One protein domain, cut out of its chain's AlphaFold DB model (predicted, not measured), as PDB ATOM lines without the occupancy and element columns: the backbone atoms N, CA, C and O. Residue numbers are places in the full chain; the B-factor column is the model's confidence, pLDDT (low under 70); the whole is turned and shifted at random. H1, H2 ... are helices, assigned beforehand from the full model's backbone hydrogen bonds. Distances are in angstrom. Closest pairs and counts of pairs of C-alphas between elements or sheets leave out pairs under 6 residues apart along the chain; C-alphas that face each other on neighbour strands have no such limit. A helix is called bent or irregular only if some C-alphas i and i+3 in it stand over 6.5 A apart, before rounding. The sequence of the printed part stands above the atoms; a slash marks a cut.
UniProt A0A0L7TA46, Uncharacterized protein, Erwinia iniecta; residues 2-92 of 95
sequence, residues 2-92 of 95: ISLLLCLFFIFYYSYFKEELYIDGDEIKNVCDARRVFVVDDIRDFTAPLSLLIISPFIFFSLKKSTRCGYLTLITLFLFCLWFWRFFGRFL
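This is residues 2 to 92 of the 95 residues of an uncharacterized protein of Erwinia iniecta (UniProt A0A0L7TA46). Picture a loose bundle of three long helical pieces, H1, H4a and H5, running up and down, with a small head of two short helices, H2 and H3, beyond one end. At the other end the bent helix H4 swings over in its second arm, H4b, and folds back through a tight turn into H5. The printed part has 91 residues with five named helices, H1 to H5 in chain order, and no named strand; its class is all helix. It is loose, with a radius of gyration of the C-alphas of 15.8 A, and its outline is a rod spanning 52 by 22 by 22 A.

Find C-alpha 2 at (278.719, 144.714, 359.655); from there H1, residues 2 to 14, runs 18.4 A. Next come H2, residues 18 to 22, 8.3 A long, and H3, residues 31 to 38, 10.7 A long. H2 is neither bent nor irregular, but only just: C-alphas 18 and 21 are 6.0 A apart. Look for H4 at residues 44 to 66, starting from C-alpha 44 at (283.667, 169.302, 359.354). By its hydrogen bonds it was assigned as one helix, but it is bent: C-alphas 54 and 57 are 7.0 A apart. Its arms are H4a, residues 44 to 54, 14.5 A, and H4b, residues 57 to 66, 13.8 A, at a steep tilt of 50 degrees. H5, residues 70 to 87, runs 26.2 A and ends at C-alpha 87, (280.590, 166.585, 365.336).

Start with the up-and-down bundle of H1, H4a and H5, in which each runs against the one before it in the chain. H1 and H4a touch, opposite ways at a shallow tilt of 10 degrees; their closest C-alphas, of Tyr 14 and Thr 47, are 5.7 A apart. With residues 8 to 11 alone H1 only just touches H5, with 3 pairs of C-alphas within 8 A, the closest being Ile 11 and Trp 83 at 6.1 A. H4a and H5 are close but not clearly touching, with the C-alphas of Ala 48 and Phe 87 closest at 6.5 A. Moving outward, H4b and H5 form a helical hairpin at a shallow tilt of 31 degrees; H5 touches H4b with residues 72 to 76 alone, and the closest C-alphas, of Ser 66 and Thr 73, are 5.6 A apart. H2 touches H3, with the C-alphas of Glu 20 and Val 31 closest at 6.1 A, and both are apart from H5. Every O i to N i+4 pair is within hydrogen-bond range in H1, H3, H4b and H5, against 6 of 7 in H4a and 0 of 1 in H2, where 2 of 2 O i to N i+3 pairs are.

The two C-alphas farthest apart, of Glu 27 and Arg 68, are 52.2 A apart. The printed part has no cut and no long link. The mean pLDDT of the printed part is 80.5; look for values under 70 at residues 19 to 20, 39 to 42 and 66 to 69.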
ATOM      1  N   ILE A   2     277.808 144.050 360.620       75.75
ATOM      2  CA  ILE A   2     278.719 144.714 359.655       75.75
ATOM      3  C   ILE A   2     278.334 146.173 359.351       75.75
ATOM      4  O   ILE A   2     279.175 147.060 359.426       75.75
ATOM      5  N   SER A   3     277.052 146.450 359.089       80.62
ATOM      6  CA  SER A   3     276.597 147.818 358.781       80.62
ATOM      7  C   SER A   3     276.770 148.804 359.948       80.62
ATOM      8  O   SER A   3     277.061 149.971 359.716       80.62
ATOM      9  N   LEU A   4     276.685 148.332 361.195       81.31
ATOM     10  CA  LEU A   4     276.897 149.162 362.385       81.31
ATOM     11  C   LEU A   4     278.381 149.510 362.551       81.31
ATOM     12  O   LEU A   4     278.712 150.663 362.805       81.31
ATOM     13  N   LEU A   5     279.270 148.533 362.343       86.25
ATOM     14  CA  LEU A   5     280.721 148.747 362.359       86.25
ATOM     15  C   LEU A   5     281.161 149.736 361.273       86.25
ATOM     16  O   LEU A   5     281.979 150.605 361.550       86.25
ATOM     17  N   LEU A   6     280.576 149.653 360.074       87.62
ATOM     18  CA  LEU A   6     280.814 150.624 359.001       87.62
ATOM     19  C   LEU A   6     280.367 152.034 359.399       87.62
ATOM     20  O   LEU A   6     281.120 152.984 359.208       87.62
ATOM     21  N   CYS A   7     279.180 152.177 359.998       87.00
ATOM     22  CA  CYS A   7     278.710 153.478 360.476       87.00
ATOM     23  C   CYS A   7     279.657 154.056 361.536       87.00
ATOM     24  O   CYS A   7     280.021 155.223 361.448       87.00
ATOM     25  N   LEU A   8     280.102 153.240 362.497       87.69
ATOM     26  CA  LEU A   8     281.091 153.665 363.488       87.69
ATOM     27  C   LEU A   8     282.391 154.104 362.811       87.69
ATOM     28  O   LEU A   8     282.856 155.207 363.066       87.69
ATOM     29  N   PHE A   9     282.939 153.299 361.902       89.88
ATOM     30  CA  PHE A   9     284.156 153.652 361.173       89.88
ATOM     31  C   PHE A   9     284.040 155.022 360.490       89.88
ATOM     32  O   PHE A   9     284.906 155.872 360.682       89.88
ATOM     33  N   PHE A  10     282.942 155.280 359.776       88.44
ATOM     34  CA  PHE A  10     282.727 156.564 359.110       88.44
ATOM     35  C   PHE A  10     282.561 157.733 360.082       88.44
ATOM     36  O   PHE A  10     283.137 158.789 359.837       88.44
ATOM     37  N   ILE A  11     281.832 157.561 361.192       88.25
ATOM     38  CA  ILE A  11     281.716 158.610 362.221       88.25
ATOM     39  C   ILE A  11     283.103 158.985 362.739       88.25
ATOM     40  O   ILE A  11     283.436 160.162 362.801       88.25
ATOM     41  N   PHE A  12     283.917 157.993 363.101       87.38
ATOM     42  CA  PHE A  12     285.246 158.234 363.657       87.38
ATOM     43  C   PHE A  12     286.207 158.837 362.632       87.38
ATOM     44  O   PHE A  12     286.948 159.752 362.976       87.38
ATOM     45  N   TYR A  13     286.172 158.357 361.390       87.81
ATOM     46  CA  TYR A  13     287.037 158.848 360.324       87.81
ATOM     47  C   TYR A  13     286.704 160.294 359.934       87.81
ATOM     48  O   TYR A  13     287.587 161.142 359.904       87.81
ATOM     49  N   TYR A  14     285.426 160.609 359.698       86.25
ATOM     50  CA  TYR A  14     285.012 161.953 359.276       86.25
ATOM     51  C   TYR A  14     284.978 162.982 360.408       86.25
ATOM     52  O   TYR A  14     285.034 164.181 360.133       86.25
ATOM     53  N   SER A  15     284.885 162.533 361.661       83.38
ATOM     54  CA  SER A  15     285.017 163.388 362.844       83.38
ATOM     55  C   SER A  15     286.470 163.551 363.301       83.38
ATOM     56  O   SER A  15     286.701 164.201 364.323       83.38
ATOM     57  N   TYR A  16     287.441 162.928 362.630       80.75
ATOM     58  CA  TYR A  16     288.834 163.012 363.047       80.75
ATOM     59  C   TYR A  16     289.333 164.455 362.928       80.75
ATOM     60  O   TYR A  16     289.357 165.026 361.840       80.75
ATOM     61  N   PHE A  17     289.719 165.027 364.066       75.56
ATOM     62  CA  PHE A  17     290.335 166.342 364.163       75.56
ATOM     63  C   PHE A  17     291.804 166.104 364.512       75.56
ATOM     64  O   PHE A  17     292.136 165.655 365.609       75.56
ATOM     65  N   LYS A  18     292.681 166.279 363.522       72.06
ATOM     66  CA  LYS A  18     294.112 165.956 363.625       72.06
ATOM     67  C   LYS A  18     294.797 166.836 364.669       72.06
ATOM     68  O   LYS A  18     295.763 166.439 365.307       72.06
ATOM     69  N   GLU A  19     294.254 168.020 364.861       69.94
ATOM     70  CA  GLU A  19     294.758 169.091 365.687       69.94
ATOM     71  C   GLU A  19     294.571 168.788 367.186       69.94
ATOM     72  O   GLU A  19     295.254 169.390 368.011       69.94
ATOM     73  N   GLU A  20     293.735 167.795 367.546       68.50
ATOM     74  CA  GLU A  20     293.649 167.246 368.917       68.50
ATOM     75  C   GLU A  20     294.997 166.677 369.395       68.50
ATOM     76  O   GLU A  20     295.242 166.613 370.596       68.50
ATOM     77  N   LEU A  21     295.888 166.278 368.477       72.69
ATOM     78  CA  LEU A  21     297.211 165.730 368.807       72.69
ATOM     79  C   LEU A  21     298.175 166.763 369.405       72.69
ATOM     80  O   LEU A  21     299.163 166.366 370.013       72.69
ATOM     81  N   TYR A  22     297.909 168.058 369.227       73.56
ATOM     82  CA  TYR A  22     298.758 169.140 369.734       73.56
ATOM     83  C   TYR A  22     298.288 169.677 371.094       73.56
ATOM     84  O   TYR A  22     298.791 170.695 371.562       73.56
ATOM     85  N   ILE A  23     297.312 169.016 371.729       78.31
ATOM     86  CA  ILE A  23     296.885 169.334 373.092       78.31
ATOM     87  C   ILE A  23     297.978 168.855 374.056       78.31
ATOM     88  O   ILE A  23     298.037 167.676 374.398       78.31
ATOM     89  N   ASP A  24     298.838 169.780 374.474       79.25
ATOM     90  CA  ASP A  24     299.967 169.525 375.383       79.25
ATOM     91  C   ASP A  24     299.670 169.962 376.834       79.25
ATOM     92  O   ASP A  24     300.437 169.713 377.757       79.25
ATOM     93  N   GLY A  25     298.522 170.610 377.076       72.56
ATOM     94  CA  GLY A  25     298.086 171.017 378.418       72.56
ATOM     95  C   GLY A  25     298.708 172.316 378.948       72.56
ATOM     96  O   GLY A  25     298.233 172.827 379.966       72.56
ATOM     97  N   ASP A  26     299.699 172.879 378.251       74.44
ATOM     98  CA  ASP A  26     300.289 174.187 378.569       74.44
ATOM     99  C   ASP A  26     299.630 175.318 377.756       74.44
ATOM    100  O   ASP A  26     298.707 175.974 378.248       74.44
ATOM    101  N   GLU A  27     300.014 175.493 376.485       73.75
ATOM    102  CA  GLU A  27     299.425 176.509 375.593       73.75
ATOM    103  C   GLU A  27     298.075 176.080 374.997       73.75
ATOM    104  O   GLU A  27     297.168 176.896 374.831       73.75
ATOM    105  N   ILE A  28     297.920 174.786 374.703       75.62
ATOM    106  CA  ILE A  28     296.708 174.198 374.125       75.62
ATOM    107  C   ILE A  28     296.145 173.206 375.136       75.62
ATOM    108  O   ILE A  28     296.616 172.073 375.245       75.62
ATOM    109  N   LYS A  29     295.143 173.639 375.904       78.94
ATOM    110  CA  LYS A  29     294.563 172.828 376.986       78.94
ATOM    111  C   LYS A  29     293.401 171.988 376.500       78.94
ATOM    112  O   LYS A  29     293.223 170.859 376.945       78.94
ATOM    113  N   ASN A  30     292.628 172.543 375.572       77.44
ATOM    114  CA  ASN A  30     291.394 171.946 375.090       77.44
ATOM    115  C   ASN A  30     291.290 172.002 373.564       77.44
ATOM    116  O   ASN A  30     291.971 172.766 372.883       77.44
ATOM    117  N   VAL A  31     290.321 171.252 373.036       77.19
ATOM    118  CA  VAL A  31     289.949 171.250 371.610       77.19
ATOM    119  C   VAL A  31     289.599 172.654 371.091       77.19
ATOM    120  O   VAL A  31     289.820 172.964 369.922       77.19
ATOM    121  N   CYS A  32     289.087 173.520 371.969       79.00
ATOM    122  CA  CYS A  32     288.778 174.917 371.665       79.00
ATOM    123  C   CYS A  32     290.027 175.760 371.419       79.00
ATOM    124  O   CYS A  32     290.056 176.546 370.473       79.00
ATOM    125  N   ASP A  33     291.057 175.569 372.244       77.00
ATOM    126  CA  ASP A  33     292.330 176.267 372.083       77.00
ATOM    127  C   ASP A  33     293.007 175.794 370.801       77.00
ATOM    128  O   ASP A  33     293.447 176.622 370.011       77.00
ATOM    129  N   ALA A  34     292.968 174.485 370.519       77.25
ATOM    130  CA  ALA A  34     293.489 173.931 369.272       77.25
ATOM    131  C   ALA A  34     292.792 174.556 368.051       77.25
ATOM    132  O   ALA A  34     293.449 175.044 367.134       77.25
ATOM    133  N   ARG A  35     291.454 174.635 368.065       75.75
ATOM    134  CA  ARG A  35     290.679 175.287 366.998       75.75
ATOM    135  C   ARG A  35     291.040 176.770 366.831       75.75
ATOM    136  O   ARG A  35     291.149 177.236 365.701       75.75
ATOM    137  N   ARG A  36     291.213 177.517 367.930       76.44
ATOM    138  CA  ARG A  36     291.542 178.953 367.892       76.44
ATOM    139  C   ARG A  36     292.968 179.204 367.397       76.44
ATOM    140  O   ARG A  36     293.171 180.104 366.591       76.44
ATOM    141  N   VAL A  37     293.936 178.437 367.891       76.00
ATOM    142  CA  VAL A  37     295.367 178.620 367.607       76.00
ATOM    143  C   VAL A  37     295.690 178.271 366.161       76.00
ATOM    144  O   VAL A  37     296.429 179.000 365.506       76.00
ATOM    145  N   PHE A  38     295.116 177.186 365.641       72.19
ATOM    146  CA  PHE A  38     295.471 176.708 364.309       72.19
ATOM    147  C   PHE A  38     294.646 177.330 363.169       72.19
ATOM    148  O   PHE A  38     294.971 177.050 362.020       72.19
ATOM    149  N   VAL A  39     293.630 178.170 363.458       64.12
ATOM    150  CA  VAL A  39     292.725 178.833 362.478       64.12
ATOM    151  C   VAL A  39     292.445 177.919 361.277       64.12
ATOM    152  O   VAL A  39     292.664 178.269 360.119       64.12
ATOM    153  N   VAL A  40     292.069 176.674 361.573       63.59
ATOM    154  CA  VAL A  40     291.956 175.631 360.552       63.59
ATOM    155  C   VAL A  40     290.614 175.775 359.861       63.59
ATOM    156  O   VAL A  40     289.593 175.930 360.532       63.59
ATOM    157  N   ASP A  41     290.618 175.677 358.532       63.69
ATOM    158  CA  ASP A  41     289.406 175.430 357.757       63.69
ATOM    159  C   ASP A  41     288.766 174.136 358.273       63.69
ATOM    160  O   ASP A  41     289.221 173.022 357.987       63.69
ATOM    161  N   ASP A  42     287.729 174.277 359.096       68.19
ATOM    162  CA  ASP A  42     287.004 173.155 359.671       68.19
ATOM    163  C   ASP A  42     286.210 172.472 358.548       68.19
ATOM    164  O   ASP A  42     285.031 172.729 358.314       68.19
ATOM    165  N   ILE A  43     286.853 171.524 357.861       78.44
ATOM    166  CA  ILE A  43     286.225 170.687 356.825       78.44
ATOM    167  C   ILE A  43     285.007 169.916 357.351       78.44
ATOM    168  O   ILE A  43     284.250 169.333 356.578       78.44
ATOM    169  N   ARG A  44     284.803 169.908 358.671       77.00
ATOM    170  CA  ARG A  44     283.667 169.302 359.354       77.00
ATOM    171  C   ARG A  44     282.321 169.886 358.977       77.00
ATOM    172  O   ARG A  44     281.353 169.132 359.002       77.00
ATOM    173  N   ASP A  45     282.255 171.136 358.534       80.31
ATOM    174  CA  ASP A  45     281.015 171.688 357.978       80.31
ATOM    175  C   ASP A  45     280.582 170.935 356.708       80.31
ATOM    176  O   ASP A  45     279.391 170.797 356.429       80.31
ATOM    177  N   PHE A  46     281.544 170.352 355.983       84.06
ATOM    178  CA  PHE A  46     281.297 169.467 354.848       84.06
ATOM    179  C   PHE A  46     281.240 167.982 355.246       84.06
ATOM    180  O   PHE A  46     280.362 167.245 354.787       84.06
ATOM    181  N   THR A  47     282.139 167.503 356.115       87.31
ATOM    182  CA  THR A  47     282.182 166.075 356.475       87.31
ATOM    183  C   THR A  47     281.032 165.648 357.395       87.31
ATOM    184  O   THR A  47     280.631 164.480 357.361       87.31
ATOM    185  N   ALA A  48     280.431 166.561 358.167       87.50
ATOM    186  CA  ALA A  48     279.243 166.284 358.975       87.50
ATOM    187  C   ALA A  48     278.027 165.893 358.111       87.50
ATOM    188  O   ALA A  48     277.540 164.768 358.274       87.50
ATOM    189  N   PRO A  49     277.542 166.718 357.157       89.25
ATOM    190  CA  PRO A  49     276.429 166.321 356.297       89.25
ATOM    191  C   PRO A  49     276.779 165.118 355.412       89.25
ATOM    192  O   PRO A  49     275.926 164.252 355.211       89.25
ATOM    193  N   LEU A  50     278.030 164.997 354.946       88.81
ATOM    194  CA  LEU A  50     278.477 163.839 354.164       88.81
ATOM    195  C   LEU A  50     278.389 162.530 354.966       88.81
ATOM    196  O   LEU A  50     277.838 161.539 354.486       88.81
ATOM    197  N   SER A  51     278.898 162.521 356.199       89.50
ATOM    198  CA  SER A  51     278.838 161.343 357.068       89.50
ATOM    199  C   SER A  51     277.399 160.982 357.438       89.50
ATOM    200  O   SER A  51     277.044 159.804 357.415       89.50
ATOM    201  N   LEU A  52     276.537 161.975 357.690       88.62
ATOM    202  CA  LEU A  52     275.113 161.745 357.923       88.62
ATOM    203  C   LEU A  52     274.445 161.093 356.704       88.62
ATOM    204  O   LEU A  52     273.681 160.143 356.860       88.62
ATOM    205  N   LEU A  53     274.769 161.552 355.492       89.56
ATOM    206  CA  LEU A  53     274.247 160.994 354.245       89.56
ATOM    207  C   LEU A  53     274.663 159.526 354.080       89.56
ATOM    208  O   LEU A  53     273.821 158.693 353.749       89.56
ATOM    209  N   ILE A  54     275.913 159.185 354.408       87.62
ATOM    210  CA  ILE A  54     276.436 157.806 354.371       87.62
ATOM    211  C   ILE A  54     275.754 156.899 355.411       87.62
ATOM    212  O   ILE A  54     275.500 155.727 355.137       87.62
ATOM    213  N   ILE A  55     275.429 157.423 356.596       87.31
ATOM    214  CA  ILE A  55     274.802 156.663 357.694       87.31
ATOM    215  C   ILE A  55     273.268 156.592 357.532       87.31
ATOM    216  O   ILE A  55     272.621 155.671 358.040       87.31
ATOM    217  N   SER A  56     272.671 157.517 356.772       87.12
ATOM    218  CA  SER A  56     271.222 157.621 356.546       87.12
ATOM    219  C   SER A  56     270.529 156.331 356.069       87.12
ATOM    220  O   SER A  56     269.444 156.043 356.586       87.12
ATOM    221  N   PRO A  57     271.110 155.485 355.187       86.38
ATOM    222  CA  PRO A  57     270.449 154.264 354.732       86.38
ATOM    223  C   PRO A  57     270.282 153.259 355.875       86.38
ATOM    224  O   PRO A  57     269.265 152.568 355.957       86.38
ATOM    225  N   PHE A  58     271.255 153.203 356.790       84.12
ATOM    226  CA  PHE A  58     271.186 152.350 357.973       84.12
ATOM    227  C   PHE A  58     270.116 152.842 358.946       84.12
ATOM    228  O   PHE A  58     269.319 152.037 359.426       84.12
ATOM    229  N   ILE A  59     270.046 154.156 359.181       84.00
ATOM    230  CA  ILE A  59     269.005 154.769 360.018       84.00
ATOM    231  C   ILE A  59     267.622 154.468 359.434       84.00
ATOM    232  O   ILE A  59     266.756 153.960 360.144       84.00
ATOM    233  N   PHE A  60     267.427 154.693 358.133       85.38
ATOM    234  CA  PHE A  60     266.153 154.441 357.463       85.38
ATOM    235  C   PHE A  60     265.744 152.964 357.533       85.38
ATOM    236  O   PHE A  60     264.607 152.639 357.883       85.38
ATOM    237  N   PHE A  61     266.678 152.047 357.262       84.00
ATOM    238  CA  PHE A  61     266.431 150.610 357.373       84.00
ATOM    239  C   PHE A  61     266.085 150.192 358.807       84.00
ATOM    240  O   PHE A  61     265.167 149.397 359.024       84.00
ATOM    241  N   SER A  62     266.800 150.745 359.785       82.50
ATOM    242  CA  SER A  62     266.592 150.464 361.202       82.50
ATOM    243  C   SER A  62     265.229 150.977 361.679       82.50
ATOM    244  O   SER A  62     264.494 150.227 362.313       82.50
ATOM    245  N   LEU A  63     264.817 152.186 361.276       81.12
ATOM    246  CA  LEU A  63     263.493 152.750 361.575       81.12
ATOM    247  C   LEU A  63     262.355 151.953 360.922       81.12
ATOM    248  O   LEU A  63     261.347 151.675 361.565       81.12
ATOM    249  N   LYS A  64     262.527 151.498 359.675       81.31
ATOM    250  CA  LYS A  64     261.527 150.654 358.997       81.31
ATOM    251  C   LYS A  64     261.326 149.303 359.697       81.31
ATOM    252  O   LYS A  64     260.237 148.737 359.644       81.31
ATOM    253  N   LYS A  65     262.372 148.777 360.342       74.25
ATOM    254  CA  LYS A  65     262.376 147.472 361.032       74.25
ATOM    255  C   LYS A  65     262.134 147.582 362.548       74.25
ATOM    256  O   LYS A  65     261.829 146.582 363.197       74.25
ATOM    257  N   SER A  66     262.243 148.793 363.090       61.44
ATOM    258  CA  SER A  66     262.107 149.159 364.506       61.44
ATOM    259  C   SER A  66     260.730 148.817 365.081       61.44
ATOM    260  O   SER A  66     260.646 148.389 366.231       61.44
ATOM    261  N   THR A  67     259.673 148.853 364.263       60.25
ATOM    262  CA  THR A  67     258.307 148.464 364.662       60.25
ATOM    263  C   THR A  67     258.188 147.021 365.163       60.25
ATOM    264  O   THR A  67     257.221 146.700 365.847       60.25
ATOM    265  N   ARG A  68     259.166 146.148 364.874       62.06
ATOM    266  CA  ARG A  68     259.232 144.770 365.393       62.06
ATOM    267  C   ARG A  68     260.272 144.546 366.494       62.06
ATOM    268  O   ARG A  68     260.139 143.575 367.230       62.06
ATOM    269  N   CYS A  69     261.296 145.396 366.610       65.38
ATOM    270  CA  CYS A  69     262.432 145.185 367.514       65.38
ATOM    271  C   CYS A  69     262.890 146.502 368.160       65.38
ATOM    272  O   CYS A  69     263.700 147.229 367.579       65.38
ATOM    273  N   GLY A  70     262.458 146.772 369.397       73.25
ATOM    274  CA  GLY A  70     262.808 148.000 370.131       73.25
ATOM    275  C   GLY A  70     264.314 148.220 370.359       73.25
ATOM    276  O   GLY A  70     264.770 149.360 370.420       73.25
ATOM    277  N   TYR A  71     265.113 147.148 370.394       80.25
ATOM    278  CA  TYR A  71     266.578 147.234 370.503       80.25
ATOM    279  C   TYR A  71     267.230 147.964 369.316       80.25
ATOM    280  O   TYR A  71     268.204 148.696 369.496       80.25
ATOM    281  N   LEU A  72     266.676 147.827 368.103       80.56
ATOM    282  CA  LEU A  72     267.195 148.533 366.929       80.56
ATOM    283  C   LEU A  72     267.009 150.047 367.071       80.56
ATOM    284  O   LEU A  72     267.911 150.808 366.731       80.56
ATOM    285  N   THR A  73     265.890 150.493 367.644       82.19
ATOM    286  CA  THR A  73     265.638 151.913 367.933       82.19
ATOM    287  C   THR A  73     266.691 152.488 368.874       82.19
ATOM    288  O   THR A  73     267.260 153.537 368.579       82.19
ATOM    289  N   LEU A  74     266.998 151.778 369.967       86.06
ATOM    290  CA  LEU A  74     268.001 152.204 370.950       86.06
ATOM    291  C   LEU A  74     269.395 152.321 370.330       86.06
ATOM    292  O   LEU A  74     270.067 153.327 370.537       86.06
ATOM    293  N   ILE A  75     269.801 151.343 369.513       86.38
ATOM    294  CA  ILE A  75     271.060 151.421 368.759       86.38
ATOM    295  C   ILE A  75     271.082 152.659 367.867       86.38
ATOM    296  O   ILE A  75     272.082 153.370 367.824       86.38
ATOM    297  N   THR A  76     270.001 152.901 367.128       86.50
ATOM    298  CA  THR A  76     269.953 153.987 366.141       86.50
ATOM    299  C   THR A  76     270.024 155.350 366.830       86.50
ATOM    300  O   THR A  76     270.771 156.216 366.384       86.50
ATOM    301  N   LEU A  77     269.323 155.510 367.960       88.50
ATOM    302  CA  LEU A  77     269.419 156.695 368.815       88.50
ATOM    303  C   LEU A  77     270.831 156.885 369.365       88.50
ATOM    304  O   LEU A  77     271.383 157.974 369.257       88.50
ATOM    305  N   PHE A  78     271.440 155.829 369.905       89.69
ATOM    306  CA  PHE A  78     272.805 155.894 370.423       89.69
ATOM    307  C   PHE A  78     273.805 156.313 369.339       89.69
ATOM    308  O   PHE A  78     274.669 157.152 369.577       89.69
ATOM    309  N   LEU A  79     273.653 155.780 368.127       89.50
ATOM    310  CA  LEU A  79     274.514 156.083 366.988       89.50
ATOM    311  C   LEU A  79     274.354 157.541 366.527       89.50
ATOM    312  O   LEU A  79     275.349 158.204 366.240       89.50
ATOM    313  N   PHE A  80     273.126 158.064 366.537       89.38
ATOM    314  CA  PHE A  80     272.853 159.474 366.259       89.38
ATOM    315  C   PHE A  80     273.419 160.402 367.345       89.38
ATOM    316  O   PHE A  80     274.068 161.393 367.023       89.38
ATOM    317  N   CYS A  81     273.255 160.058 368.626       90.94
ATOM    318  CA  CYS A  81     273.856 160.800 369.735       90.94
ATOM    319  C   CYS A  81     275.387 160.799 369.660       90.94
ATOM    320  O   CYS A  81     276.007 161.835 369.880       90.94
ATOM    321  N   LEU A  82     276.006 159.663 369.316       90.69
ATOM    322  CA  LEU A  82     277.451 159.576 369.104       90.69
ATOM    323  C   LEU A  82     277.915 160.474 367.957       90.69
ATOM    324  O   LEU A  82     278.911 161.178 368.113       90.69
ATOM    325  N   TRP A  83     277.199 160.459 366.830       91.88
ATOM    326  CA  TRP A  83     277.471 161.346 365.701       91.88
ATOM    327  C   TRP A  83     277.366 162.817 366.132       91.88
ATOM    328  O   TRP A  83     278.324 163.570 365.970       91.88
ATOM    329  N   PHE A  84     276.269 163.208 366.785       88.94
ATOM    330  CA  PHE A  84     276.063 164.582 367.247       88.94
ATOM    331  C   PHE A  84     277.127 165.027 368.259       88.94
ATOM    332  O   PHE A  84     277.673 166.124 368.159       88.94
ATOM    333  N   TRP A  85     277.472 164.169 369.220       89.19
ATOM    334  CA  TRP A  85     278.499 164.457 370.218       89.19
ATOM    335  C   TRP A  85     279.868 164.703 369.578       89.19
ATOM    336  O   TRP A  85     280.558 165.661 369.923       89.19
ATOM    337  N   ARG A  86     280.248 163.847 368.628       86.69
ATOM    338  CA  ARG A  86     281.527 163.915 367.916       86.69
ATOM    339  C   ARG A  86     281.632 165.160 367.038       86.69
ATOM    340  O   ARG A  86     282.636 165.863 367.115       86.69
ATOM    341  N   PHE A  87     280.585 165.463 366.271       84.81
ATOM    342  CA  PHE A  87     280.590 166.585 365.336       84.81
ATOM    343  C   PHE A  87     280.248 167.938 365.958       84.81
ATOM    344  O   PHE A  87     280.734 168.940 365.456       84.81
ATOM    345  N   PHE A  88     279.451 168.009 367.020       84.06
ATOM    346  CA  PHE A  88     278.992 169.291 367.577       84.06
ATOM    347  C   PHE A  88     279.220 169.381 369.081       84.06
ATOM    348  O   PHE A  88     279.758 170.377 369.558       84.06
ATOM    349  N   GLY A  89     278.876 168.329 369.831       81.31
ATOM    350  CA  GLY A  89     278.941 168.328 371.298       81.31
ATOM    351  C   GLY A  89     280.310 168.724 371.863       81.31
ATOM    352  O   GLY A  89     280.378 169.524 372.790       81.31
ATOM    353  N   ARG A  90     281.402 168.250 371.253       77.00
ATOM    354  CA  ARG A  90     282.784 168.590 371.654       77.00
ATOM    355  C   ARG A  90     283.142 170.074 371.538       77.00
ATOM    356  O   ARG A  90     284.053 170.523 372.224       77.00
ATOM    357  N   PHE A  91     282.453 170.810 370.672       75.00
ATOM    358  CA  PHE A  91     282.763 172.203 370.341       75.00
ATOM    359  C   PHE A  91     281.712 173.178 370.867       75.00
ATOM    360  O   PHE A  91     281.892 174.385 370.771       75.00
ATOM    361  N   LEU A  92     280.632 172.666 371.461       71.25
ATOM    362  CA  LEU A  92     279.520 173.461 371.986       71.25
ATOM    363  C   LEU A  92     279.938 174.397 373.132       71.25
ATOM    364  O   LEU A  92     279.271 175.394 373.379       71.25
TER     365      LEU A  92